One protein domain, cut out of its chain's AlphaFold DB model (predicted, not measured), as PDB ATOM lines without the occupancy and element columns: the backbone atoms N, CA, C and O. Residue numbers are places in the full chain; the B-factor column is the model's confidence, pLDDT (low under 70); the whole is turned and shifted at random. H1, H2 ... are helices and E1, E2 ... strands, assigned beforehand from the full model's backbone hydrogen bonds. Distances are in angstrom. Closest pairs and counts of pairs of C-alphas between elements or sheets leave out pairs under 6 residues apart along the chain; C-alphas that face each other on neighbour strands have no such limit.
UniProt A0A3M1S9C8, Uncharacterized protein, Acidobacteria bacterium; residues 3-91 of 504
ATOM      1  N   LYS A   3     156.045  94.130 139.437       89.50
ATOM      2  CA  LYS A   3     157.468  94.337 139.195       89.50
ATOM      3  C   LYS A   3     157.731  94.696 137.742       89.50
ATOM      4  O   LYS A   3     157.062  94.207 136.837       89.50
ATOM      5  N   ILE A   4     158.746  95.522 137.536       90.06
ATOM      6  CA  ILE A   4     159.355  95.795 136.236       90.06
ATOM      7  C   ILE A   4     160.796  95.313 136.331       90.06
ATOM      8  O   ILE A   4     161.522  95.709 137.246       90.06
ATOM      9  N   THR A   5     161.196  94.432 135.419       92.75
ATOM     10  CA  THR A   5     162.507  93.781 135.453       92.75
ATOM     11  C   THR A   5     163.212  93.928 134.116       92.75
ATOM     12  O   THR A   5     162.617  93.646 133.080       92.75
ATOM     13  N   PHE A   6     164.478  94.339 134.135       94.50
ATOM     14  CA  PHE A   6     165.339  94.402 132.951       94.50
ATOM     15  C   PHE A   6     166.816  94.356 133.354       94.50
ATOM     16  O   PHE A   6     167.165  94.543 134.521       94.50
ATOM     17  N   LEU A   7     167.692  94.100 132.388       96.06
ATOM     18  CA  LEU A   7     169.137  94.221 132.524       96.06
ATOM     19  C   LEU A   7     169.584  95.542 131.899       96.06
ATOM     20  O   LEU A   7     169.224  95.844 130.761       96.06
ATOM     21  N   ALA A   8     170.385  96.314 132.626       96.12
ATOM     22  CA  ALA A   8     170.945  97.566 132.130       96.12
ATOM     23  C   ALA A   8     172.433  97.694 132.463       96.12
ATOM     24  O   ALA A   8     172.920  97.108 133.428       96.12
ATOM     25  N   CYS A   9     173.149  98.466 131.656       95.88
ATOM     26  CA  CYS A   9     174.550  98.810 131.855       95.88
ATOM     27  C   CYS A   9     174.747 100.307 131.593       95.88
ATOM     28  O   CYS A   9     174.116 100.871 130.701       95.88
ATOM     29  N   SER A  10     175.626 100.945 132.361       96.06
ATOM     30  CA  SER A  10     176.030 102.340 132.178       96.06
ATOM     31  C   SER A  10     177.539 102.411 131.989       96.06
ATOM     32  O   SER A  10     178.268 101.677 132.650       96.06
ATOM     33  N   THR A  11     178.034 103.308 131.137       97.38
ATOM     34  CA  THR A  11     179.487 103.526 130.976       97.38
ATOM     35  C   THR A  11     180.131 104.250 132.161       97.38
ATOM     36  O   THR A  11     181.356 104.315 132.241       97.38
ATOM     37  N   ILE A  12     179.322 104.793 133.074       97.19
ATOM     38  CA  ILE A  12     179.748 105.499 134.290       97.19
ATOM     39  C   ILE A  12     179.032 104.950 135.529       97.19
ATOM     40  O   ILE A  12     177.995 104.291 135.409       97.19
ATOM     41  N   ASP A  13     179.561 105.264 136.712       97.06
ATOM     42  CA  ASP A  13     178.870 105.013 137.978       97.06
ATOM     43  C   ASP A  13     177.609 105.889 138.061       97.06
ATOM     44  O   ASP A  13     177.656 107.095 137.813       97.06
ATOM     45  N   LEU A  14     176.488 105.264 138.415       96.75
ATOM     46  CA  LEU A  14     175.215 105.917 138.690       96.75
ATOM     47  C   LEU A  14     174.793 105.595 140.122       96.75
ATOM     48  O   LEU A  14     174.755 104.433 140.529       96.75
ATOM     49  N   ASP A  15     174.454 106.626 140.877       97.31
ATOM     50  CA  ASP A  15     173.812 106.522 142.173       97.31
ATOM     51  C   ASP A  15     172.314 106.249 142.003       97.31
ATOM     52  O   ASP A  15     171.707 106.440 140.942       97.31
ATOM     53  N   LYS A  16     171.685 105.774 143.080       95.81
ATOM     54  CA  LYS A  16     170.239 105.558 143.093       95.81
ATOM     55  C   LYS A  16     169.520 106.879 142.799       95.81
ATOM     56  O   LYS A  16     169.776 107.878 143.463       95.81
ATOM     57  N   GLY A  17     168.584 106.851 141.852       92.94
ATOM     58  CA  GLY A  17     167.767 108.012 141.489       92.94
ATOM     59  C   GLY A  17     168.372 108.940 140.433       92.94
ATOM     60  O   GLY A  17     167.646 109.795 139.929       92.94
ATOM     61  N   ASP A  18     169.626 108.736 140.014       96.19
ATOM     62  CA  ASP A  18     170.219 109.478 138.889       96.19
ATOM     63  C   ASP A  18     169.465 109.237 137.576       96.19
ATOM     64  O   ASP A  18     169.344 110.123 136.728       96.19
ATOM     65  N   MET A  19     168.923 108.029 137.434       95.56
ATOM     66  CA  MET A  19     168.051 107.616 136.346       95.56
ATOM     67  C   MET A  19     166.690 107.211 136.908       95.56
ATOM     68  O   MET A  19     166.595 106.612 137.982       95.56
ATOM     69  N   LYS A  20     165.629 107.483 136.149       94.62
ATOM     70  CA  LYS A  20     164.267 107.042 136.455       94.62
ATOM     71  C   LYS A  20     163.645 106.311 135.276       94.62
ATOM     72  O   LYS A  20     163.850 106.692 134.125       94.62
ATOM     73  N   PHE A  21     162.860 105.287 135.578       93.12
ATOM     74  CA  PHE A  21     161.930 104.671 134.649       93.12
ATOM     75  C   PHE A  21     160.645 105.487 134.662       93.12
ATOM     76  O   PHE A  21     160.125 105.784 135.740       93.12
ATOM     77  N   VAL A  22     160.159 105.867 133.485       91.94
ATOM     78  CA  VAL A  22     158.999 106.745 133.334       91.94
ATOM     79  C   VAL A  22     157.915 106.077 132.499       91.94
ATOM     80  O   VAL A  22     158.203 105.371 131.530       91.94
ATOM     81  N   VAL A  23     156.665 106.300 132.896       88.19
ATOM     82  CA  VAL A  23     155.465 105.801 132.217       88.19
ATOM     83  C   VAL A  23     154.492 106.958 132.044       88.19
ATOM     84  O   VAL A  23     154.256 107.729 132.980       88.19
ATOM     85  N   ASP A  24     153.920 107.073 130.848       87.69
ATOM     86  CA  ASP A  24     152.981 108.140 130.517       87.69
ATOM     87  C   ASP A  24     151.834 107.636 129.618       87.69
ATOM     88  O   ASP A  24     151.944 106.632 128.903       87.69
ATOM     89  N   ASN A  25     150.712 108.352 129.662       86.06
ATOM     90  CA  ASN A  25     149.567 108.169 128.773       86.06
ATOM     91  C   ASN A  25     149.654 109.057 127.517       86.06
ATOM     92  O   ASN A  25     148.798 108.967 126.638       86.06
ATOM     93  N   SER A  26     150.683 109.904 127.408       86.88
ATOM     94  CA  SER A  26     151.015 110.646 126.192       86.88
ATOM     95  C   SER A  26     152.015 109.872 125.324       86.88
ATOM     96  O   SER A  26     152.786 109.051 125.816       86.88
ATOM     97  N   ALA A  27     152.037 110.143 124.016       84.12
ATOM     98  CA  ALA A  27     152.999 109.517 123.101       84.12
ATOM     99  C   ALA A  27     154.435 110.057 123.255       84.12
ATOM    100  O   ALA A  27     155.373 109.435 122.775       84.12
ATOM    101  N   GLN A  28     154.604 111.225 123.886       84.44
ATOM    102  CA  GLN A  28     155.882 111.946 123.953       84.44
ATOM    103  C   GLN A  28     156.544 111.882 125.338       84.44
ATOM    104  O   GLN A  28     157.649 112.387 125.503       84.44
ATOM    105  N   CYS A  29     155.881 111.280 126.333       83.19
ATOM    106  CA  CYS A  29     156.362 111.182 127.714       83.19
ATOM    107  C   CYS A  29     156.766 112.541 128.332       83.19
ATOM    108  O   CYS A  29     157.709 112.635 129.119       83.19
ATOM    109  N   THR A  30     156.088 113.629 127.945       80.56
ATOM    110  CA  THR A  30     156.444 114.998 128.357       80.56
ATOM    111  C   THR A  30     156.042 115.320 129.793       80.56
ATOM    112  O   THR A  30     156.590 116.245 130.392       80.56
ATOM    113  N   SER A  31     155.085 114.592 130.367       82.31
ATOM    114  CA  SER A  31     154.658 114.757 131.761       82.31
ATOM    115  C   SER A  31     154.344 113.387 132.356       82.31
ATOM    116  O   SER A  31     153.172 113.027 132.452       82.31
ATOM    117  N   PRO A  32     155.384 112.615 132.733       86.25
ATOM    118  CA  PRO A  32     155.214 111.263 133.238       86.25
ATOM    119  C   PRO A  32     154.229 111.221 134.401       86.25
ATOM    120  O   PRO A  32     154.396 111.918 135.401       86.25
ATOM    121  N   ILE A  33     153.218 110.370 134.277       85.56
ATOM    122  CA  ILE A  33     152.240 110.122 135.344       85.56
ATOM    123  C   ILE A  33     152.869 109.266 136.442       85.56
ATOM    124  O   ILE A  33     152.462 109.323 137.601       85.56
ATOM    125  N   PHE A  34     153.871 108.474 136.074       87.88
ATOM    126  CA  PHE A  34     154.524 107.557 136.977       87.88
ATOM    127  C   PHE A  34     156.024 107.509 136.736       87.88
ATOM    128  O   PHE A  34     156.493 107.385 135.603       87.88
ATOM    129  N   GLU A  35     156.770 107.572 137.834       90.56
ATOM    130  CA  GLU A  35     158.222 107.512 137.831       90.56
ATOM    131  C   GLU A  35     158.712 106.600 138.949       90.56
ATOM    132  O   GLU A  35     158.267 106.710 140.093       90.56
ATOM    133  N   ILE A  36     159.691 105.754 138.639       92.44
ATOM    134  CA  ILE A  36     160.453 105.015 139.643       92.44
ATOM    135  C   ILE A  36     161.941 105.258 139.438       92.44
ATOM    136  O   ILE A  36     162.455 105.163 138.328       92.44
ATOM    137  N   GLU A  37     162.649 105.513 140.531       95.31
ATOM    138  CA  GLU A  37     164.109 105.577 140.569       95.31
ATOM    139  C   GLU A  37     164.750 104.225 140.251       95.31
ATOM    140  O   GLU A  37     164.412 103.199 140.846       95.31
ATOM    141  N   LEU A  38     165.733 104.235 139.352       95.38
ATOM    142  CA  LEU A  38     166.601 103.084 139.153       95.38
ATOM    143  C   LEU A  38     167.541 102.927 140.365       95.38
ATOM    144  O   LEU A  38     167.909 103.923 141.003       95.38
ATOM    145  N   PRO A  39     167.942 101.686 140.696       96.50
ATOM    146  CA  PRO A  39     168.972 101.441 141.699       96.50
ATOM    147  C   PRO A  39     170.327 101.995 141.237       96.50
ATOM    148  O   PRO A  39     170.531 102.253 140.052       96.50
ATOM    149  N   ALA A  40     171.265 102.131 142.176       96.38
ATOM    150  CA  ALA A  40     172.647 102.451 141.837       96.38
ATOM    151  C   ALA A  40     173.245 101.365 140.925       96.38
ATOM    152  O   ALA A  40     172.980 100.174 141.110       96.38
ATOM    153  N   MET A  41     174.066 101.771 139.960       96.50
ATOM    154  CA  MET A  41     174.738 100.886 139.011       96.50
ATOM    155  C   MET A  41     176.213 101.261 138.916       96.50
ATOM    156  O   MET A  41     176.565 102.437 138.860       96.50
ATOM    157  N   LYS A  42     177.084 100.254 138.875       97.12
ATOM    158  CA  LYS A  42     178.515 100.461 138.643       97.12
ATOM    159  C   LYS A  42     178.828 100.547 137.156       97.12
ATOM    160  O   LYS A  42     178.201  99.860 136.345       97.12
ATOM    161  N   ALA A  43     179.819 101.366 136.820       96.44
ATOM    162  CA  ALA A  43     180.307 101.535 135.463       96.44
ATOM    163  C   ALA A  43     180.645 100.176 134.831       96.44
ATOM    164  O   ALA A  43     181.263  99.309 135.454       96.44
ATOM    165  N   ASN A  44     180.245 100.008 133.575       96.12
ATOM    166  CA  ASN A  44     180.522  98.855 132.722       96.12
ATOM    167  C   ASN A  44     180.086  97.501 133.314       96.12
ATOM    168  O   ASN A  44     180.639  96.463 132.955       96.12
ATOM    169  N   THR A  45     179.092  97.495 134.209       97.19
ATOM    170  CA  THR A  45     178.563  96.279 134.838       97.19
ATOM    171  C   THR A  45     177.086  96.096 134.503       97.19
ATOM    172  O   THR A  45     176.255  96.954 134.803       97.19
ATOM    173  N   VAL A  46     176.739  94.942 133.920       96.38
ATOM    174  CA  VAL A  46     175.338  94.573 133.683       96.38
ATOM    175  C   VAL A  46     174.653  94.340 135.025       96.38
ATOM    176  O   VAL A  46     174.997  93.424 135.770       96.38
ATOM    177  N   THR A  47     173.666  95.175 135.326       95.88
ATOM    178  CA  THR A  47     172.913  95.150 136.577       95.88
ATOM    179  C   THR A  47     171.485  94.702 136.301       95.88
ATOM    180  O   THR A  47     170.809  95.243 135.423       95.88
ATOM    181  N   LYS A  48     171.001  93.717 137.068       95.69
ATOM    182  CA  LYS A  48     169.582  93.355 137.069       95.69
ATOM    183  C   LYS A  48     168.801  94.401 137.852       95.69
ATOM    184  O   LYS A  48     168.921  94.487 139.072       95.69
ATOM    185  N   VAL A  49     167.978  95.164 137.149       94.94
ATOM    186  CA  VAL A  49     167.091  96.161 137.735       94.94
ATOM    187  C   VAL A  49     165.748  95.504 138.045       94.94
ATOM    188  O   VAL A  49     165.142  94.881 137.176       94.94
ATOM    189  N   VAL A  50     165.292  95.631 139.295       93.44
ATOM    190  CA  VAL A  50     163.976  95.170 139.760       93.44
ATOM    191  C   VAL A  50     163.267  96.353 140.408       93.44
ATOM    192  O   VAL A  50     163.668  96.807 141.478       93.44
ATOM    193  N   LEU A  51     162.221  96.855 139.758       91.94
ATOM    194  CA  LEU A  51     161.428  97.986 140.230       91.94
ATOM    195  C   LEU A  51     160.071  97.478 140.707       91.94
ATOM    196  O   LEU A  51     159.273  96.993 139.907       91.94
ATOM    197  N   ASN A  52     159.803  97.581 142.005       89.75
ATOM    198  CA  ASN A  52     158.484  97.264 142.548       89.75
ATOM    199  C   ASN A  52     157.546  98.453 142.320       89.75
ATOM    200  O   ASN A  52     157.920  99.583 142.632       89.75
ATOM    201  N   TYR A  53     156.329  98.201 141.840       84.31
ATOM    202  CA  TYR A  53     155.314  99.240 141.699       84.31
ATOM    203  C   TYR A  53     153.950  98.817 142.241       84.31
ATOM    204  O   TYR A  53     153.564  97.645 142.200       84.31
ATOM    205  N   ASP A  54     153.210  99.805 142.744       80.31
ATOM    206  CA  ASP A  54     151.802  99.659 143.093       80.31
ATOM    207  C   ASP A  54     150.943 100.179 141.927       80.31
ATOM    208  O   ASP A  54     151.017 101.369 141.613       80.31
ATOM    209  N   PRO A  55     150.102  99.340 141.294       69.88
ATOM    210  CA  PRO A  55     149.166  99.781 140.266       69.88
ATOM    211  C   PRO A  55     148.217 100.873 140.756       69.88
ATOM    212  O   PRO A  55     147.738 101.663 139.954       69.88
ATOM    213  N   LYS A  56     147.945 100.951 142.066       68.94
ATOM    214  CA  LYS A  56     147.117 102.022 142.634       68.94
ATOM    215  C   LYS A  56     147.795 103.390 142.549       68.94
ATOM    216  O   LYS A  56     147.099 104.395 142.470       68.94
ATOM    217  N   GLY A  57     149.130 103.423 142.509       63.97
ATOM    218  CA  GLY A  57     149.917 104.631 142.249       63.97
ATOM    219  C   GLY A  57     149.863 105.103 140.792       63.97
ATOM    220  O   GLY A  57     150.385 106.168 140.490       63.97
ATOM    221  N   LEU A  58     149.207 104.351 139.902       68.69
ATOM    222  CA  LEU A  58     148.931 104.733 138.513       68.69
ATOM    223  C   LEU A  58     147.554 105.406 138.363       68.69
ATOM    224  O   LEU A  58     146.958 105.368 137.286       68.69
ATOM    225  N   SER A  59     147.003 105.998 139.429       63.78
ATOM    226  CA  SER A  59     145.715 106.701 139.380       63.78
ATOM    227  C   SER A  59     145.756 107.824 138.332       63.78
ATOM    228  O   SER A  59     146.451 108.820 138.521       63.78
ATOM    229  N   GLY A  60     145.024 107.649 137.228       64.31
ATOM    230  CA  GLY A  60     145.010 108.548 136.063       64.31
ATOM    231  C   GLY A  60     145.584 107.935 134.776       64.31
ATOM    232  O   GLY A  60     145.415 108.506 133.697       64.31
ATOM    233  N   LEU A  61     146.205 106.754 134.855       68.88
ATOM    234  CA  LEU A  61     146.741 106.029 133.706       68.88
ATOM    235  C   LEU A  61     145.696 105.044 133.151       68.88
ATOM    236  O   LEU A  61     145.669 103.870 133.507       68.88
ATOM    237  N   ASN A  62     144.810 105.531 132.281       72.38
ATOM    238  CA  ASN A  62     143.802 104.681 131.627       72.38
ATOM    239  C   ASN A  62     144.401 103.815 130.500       72.38
ATOM    240  O   ASN A  62     143.808 102.817 130.104       72.38
ATOM    241  N   GLU A  63     145.565 104.207 129.981       79.50
ATOM    242  CA  GLU A  63     146.303 103.528 128.918       79.50
ATOM    243  C   GLU A  63     147.793 103.889 129.047       79.50
ATOM    244  O   GLU A  63     148.128 105.048 129.299       79.50
ATOM    245  N   VAL A  64     148.689 102.913 128.865       79.44
ATOM    246  CA  VAL A  64     150.130 103.162 128.708       79.44
ATOM    247  C   VAL A  64     150.388 103.465 127.235       79.44
ATOM    248  O   VAL A  64     150.225 102.577 126.402       79.44
ATOM    249  N   ARG A  65     150.812 104.690 126.901       85.62
ATOM    250  CA  ARG A  65     151.158 105.057 125.511       85.62
ATOM    251  C   ARG A  65     152.648 105.212 125.273       85.62
ATOM    252  O   ARG A  65     153.096 105.067 124.140       85.62
ATOM    253  N   SER A  66     153.413 105.502 126.319       86.69
ATOM    254  CA  SER A  66     154.865 105.559 126.228       86.69
ATOM    255  C   SER A  66     155.531 105.080 127.514       86.69
ATOM    256  O   SER A  66     154.999 105.198 128.620       86.69
ATOM    257  N   LEU A  67     156.717 104.512 127.323       89.00
ATOM    258  CA  LEU A  67     157.645 104.077 128.357       89.00
ATOM    259  C   LEU A  67     159.001 104.693 128.027       89.00
ATOM    260  O   LEU A  67     159.354 104.808 126.851       89.00
ATOM    261  N   GLY A  68     159.776 105.058 129.039       90.25
ATOM    262  CA  GLY A  68     161.077 105.659 128.796       90.25
ATOM    263  C   GLY A  68     162.003 105.651 129.997       90.25
ATOM    264  O   GLY A  68     161.669 105.195 131.092       90.25
ATOM    265  N   PHE A  69     163.184 106.211 129.767       91.94
ATOM    266  CA  PHE A  69     164.186 106.466 130.787       91.94
ATOM    267  C   PHE A  69     164.469 107.958 130.825       91.94
ATOM    268  O   PHE A  69     164.667 108.582 129.782       91.94
ATOM    269  N   ARG A  70     164.508 108.526 132.027       91.81
ATOM    270  CA  ARG A  70     164.875 109.922 132.236       91.81
ATOM    271  C   ARG A  70     166.118 110.007 133.101       91.81
ATOM    272  O   ARG A  70     166.137 109.472 134.207       91.81
ATOM    273  N   MET A  71     167.109 110.742 132.620       93.25
ATOM    274  CA  MET A  71     168.239 111.181 133.429       93.25
ATOM    275  C   MET A  71     167.761 112.319 134.338       93.25
ATOM    276  O   MET A  71     167.415 113.397 133.861       93.25
ATOM    277  N   ALA A  72     167.632 112.041 135.634       93.19
ATOM    278  CA  ALA A  72     167.135 112.994 136.625       93.19
ATOM    279  C   ALA A  72     168.246 113.902 137.166       93.19
ATOM    280  O   ALA A  72     167.973 115.037 137.550       93.19
ATOM    281  N   VAL A  73     169.483 113.406 137.172       94.44
ATOM    282  CA  VAL A  73     170.688 114.163 137.522       94.44
ATOM    283  C   VAL A  73     171.595 114.181 136.303       94.44
ATOM    284  O   VAL A  73     171.890 113.125 135.753       94.44
ATOM    285  N   ASP A  74     172.035 115.364 135.877       94.44
ATOM    286  CA  ASP A  74     172.985 115.484 134.771       94.44
ATOM    287  C   ASP A  74     174.330 114.847 135.153       94.44
ATOM    288  O   ASP A  74     174.957 115.225 136.145       94.44
ATOM    289  N   LYS A  75     174.756 113.856 134.365       93.81
ATOM    290  CA  LYS A  75     176.035 113.150 134.525       93.81
ATOM    291  C   LYS A  75     177.006 113.411 133.376       93.81
ATOM    292  O   LYS A  75     178.041 112.753 133.283       93.81
ATOM    293  N   GLY A  76     176.691 114.368 132.505       92.75
ATOM    294  CA  GLY A  76     177.452 114.628 131.294       92.75
ATOM    295  C   GLY A  76     177.355 113.476 130.290       92.75
ATOM    296  O   GLY A  76     176.328 112.808 130.164       92.75
ATOM    297  N   ALA A  77     178.431 113.259 129.534       93.50
ATOM    298  CA  ALA A  77     178.464 112.249 128.483       93.50
ATOM    299  C   ALA A  77     178.496 110.824 129.066       93.50
ATOM    300  O   ALA A  77     179.482 110.418 129.681       93.50
ATOM    301  N   MET A  78     177.443 110.045 128.810       95.19
ATOM    302  CA  MET A  78     177.376 108.622 129.146       95.19
ATOM    303  C   MET A  78     176.577 107.823 128.114       95.19
ATOM    304  O   MET A  78     175.791 108.386 127.350       95.19
ATOM    305  N   GLN A  79     176.744 106.501 128.123       95.31
ATOM    306  CA  GLN A  79     175.845 105.571 127.443       95.31
ATOM    307  C   GLN A  79     175.093 104.742 128.479       95.31
ATOM    308  O   GLN A  79     175.702 104.159 129.376       95.31
ATOM    309  N   PHE A  80     173.774 104.666 128.315       94.31
ATOM    310  CA  PHE A  80     172.900 103.758 129.046       94.31
ATOM    311  C   PHE A  80     172.387 102.698 128.071       94.31
ATOM    312  O   PHE A  80     171.754 103.021 127.066       94.31
ATOM    313  N   ILE A  81     172.698 101.438 128.351       95.00
ATOM    314  CA  ILE A  81     172.447 100.302 127.468       95.00
ATOM    315  C   ILE A  81     171.420  99.393 128.131       95.00
ATOM    316  O   ILE A  81     171.638  98.912 129.244       95.00
ATOM    317  N   LEU A  82     170.328  99.109 127.423       94.75
ATOM    318  CA  LEU A  82     169.407  98.030 127.775       94.75
ATOM    319  C   LEU A  82     169.974  96.716 127.246       94.75
ATOM    320  O   LEU A  82     170.084  96.514 126.040       94.75
ATOM    321  N   ALA A  83     170.358  95.839 128.165       91.25
ATOM    322  CA  ALA A  83     170.936  94.535 127.860       91.25
ATOM    323  C   ALA A  83     169.877  93.419 127.794       91.25
ATOM    324  O   ALA A  83     170.214  92.271 127.516       91.25
ATOM    325  N   SER A  84     168.606  93.732 128.066       89.50
ATOM    326  CA  SER A  84     167.480  92.812 127.902       89.50
ATOM    327  C   SER A  84     166.190  93.550 127.558       89.50
ATOM    328  O   SER A  84     166.092  94.772 127.678       89.50
ATOM    329  N   GLU A  85     165.166  92.769 127.225       89.81
ATOM    330  CA  GLU A  85     163.779  93.222 127.204       89.81
ATOM    331  C   GLU A  85     163.329  93.709 128.591       89.81
ATOM    332  O   GLU A  85     163.864  93.291 129.627       89.81
ATOM    333  N   ILE A  86     162.330  94.595 128.599       88.75
ATOM    334  CA  ILE A  86     161.678  95.095 129.810       88.75
ATOM    335  C   ILE A  86     160.456  94.226 130.084       88.75
ATOM    336  O   ILE A  86     159.505  94.215 129.308       88.75
ATOM    337  N   CYS A  87     160.479  93.508 131.202       86.50
ATOM    338  CA  CYS A  87     159.436  92.566 131.577       86.50
ATOM    339  C   CYS A  87     158.593  93.110 132.733       86.50
ATOM    340  O   CYS A  87     159.120  93.446 133.798       86.50
ATOM    341  N   PHE A  88     157.279  93.166 132.533       84.81
ATOM    342  CA  PHE A  88     156.304  93.498 133.565       84.81
ATOM    343  C   PHE A  88     155.767  92.197 134.156       84.81
ATOM    344  O   PHE A  88     155.125  91.414 133.461       84.81
ATOM    345  N   THR A  89     156.021  91.958 135.439       83.44
ATOM    346  CA  THR A  89     155.583  90.743 136.131       83.44
ATOM    347  C   THR A  89     154.741  91.075 137.352       83.44
ATOM    348  O   THR A  89     154.805  92.169 137.917       83.44
ATOM    349  N   ARG A  90     153.929  90.111 137.778       80.38
ATOM    350  CA  ARG A  90     153.194  90.166 139.036       80.38
ATOM    351  C   ARG A  90     153.573  88.947 139.854       80.38
ATOM    352  O   ARG A  90     153.314  87.826 139.431       80.38
ATOM    353  N   ASP A  91     154.155  89.174 141.024       71.81
ATOM    354  CA  ASP A  91     154.300  88.108 142.004       71.81
ATOM    355  C   ASP A  91     152.926  87.826 142.607       71.81
ATOM    356  O   ASP A  91     152.251  88.744 143.108       71.81
TER     357      ASP A  91
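This is residues 3 to 91 of the 504 residues of an uncharacterized protein of Acidobacteria bacterium (UniProt A0A3M1S9C8). Two small antiparallel sheets lie partly face to face as a small sandwich, one built round the long strand E1 with E4, E6 and E7 beside it, the other made of E3, E2 and E5. E1 bends, and its later part and E6 turn toward the second sheet at one end of the sandwich, while the short helix H1 sits at the other end, on the way from E4 to E5. The printed part has 89 residues with one named helix and seven named strands, in the order E1 E2 E3 E4 H1 E5 E6 E7; the first sheet is branched and the second runs E3 E2 E5, both antiparallel. The class is mostly strand, though under half of the residues, 42, are in named elements. The whole is compact, with a radius of gyration of the C-alphas of 13.1 A and spans of 37 by 30 by 19 A.

Begin with E1, residues 3 to 10, which bends by 55 degrees at residue 7 and has three neighbours. On one side of it, beside residues 3 to 8, look for E4, residues 47 to 53, antiparallel at 147 degrees between directions; N 4 and O 51 are 2.8 A apart, within hydrogen-bond range. On the other side of E1 you find two strands, in staggered pairing. E7, residues 87 to 90, is beside residues 3 to 5, antiparallel at 149 degrees, with N 5 and O 87 at 2.8 A. E6, residues 80 to 82, is beside residues 8 to 10, antiparallel at 132 degrees, with N 9 and O 81 at 2.9 A. This branched sheet is strongly twisted, its C-alphas up to 4.9 A off the best plane, and E4, E6 and E7 are its edge strands. Now go to the second sheet, where E2, residues 19 to 24, is the inner strand. E3, residues 34 to 37, forms a hairpin with E2, antiparallel at 167 degrees; N 21 and O 36 are 2.8 A apart. E5, residues 66 to 71, is antiparallel to E2 at 155 degrees, with N 20 and O 70 at 2.8 A. Between the sheets, the closest C-alphas of E3 and E4 are those of Ile 36 and Leu 51, 7.1 A apart. Among the pairs that stay apart are E1 and E3, E2 and E4, and E4 and E5. H1, residues 55 to 58, only grazes the sheet E3 E2 E5 and is not on the branched sheet; the closest C-alphas of H1 and E3 are those of Leu 58 and Phe 34, 6.5 A apart. H1 is too short for any O i to N i+4 pair, and its one O i to N i+3 pair is within range.

Find C-alpha 3 at (157.468, 94.337, 139.195); from there E1 runs 21.4 A to C-alpha 10 at (176.030, 102.340, 132.178). E4 is 18.8 A long from residue 47 to 53, and E2, residues 19 to 24, and E5, residues 66 to 71, are 16.2 A each. E3, residues 34 to 37, measures 10.4 A, E6, residues 80 to 82, 6.8 A, and H1, residues 55 to 58, 5.3 A. E7 covers 10.0 A from residue 87 and ends at C-alpha 90 at (153.194, 90.166, 139.036).

The two C-alphas farthest apart are those of Asn 44 and Asn 62, 37.2 A, while those of Lys 3 and Asp 91, the first and last printed, are 7.5 A apart. The printed part has no cut. No link is long; those from E4 to H1 and from E6 to E7 are tight. The mean pLDDT of the printed part is 89.0, and confidence is low, under 70, at residues 55 to 61.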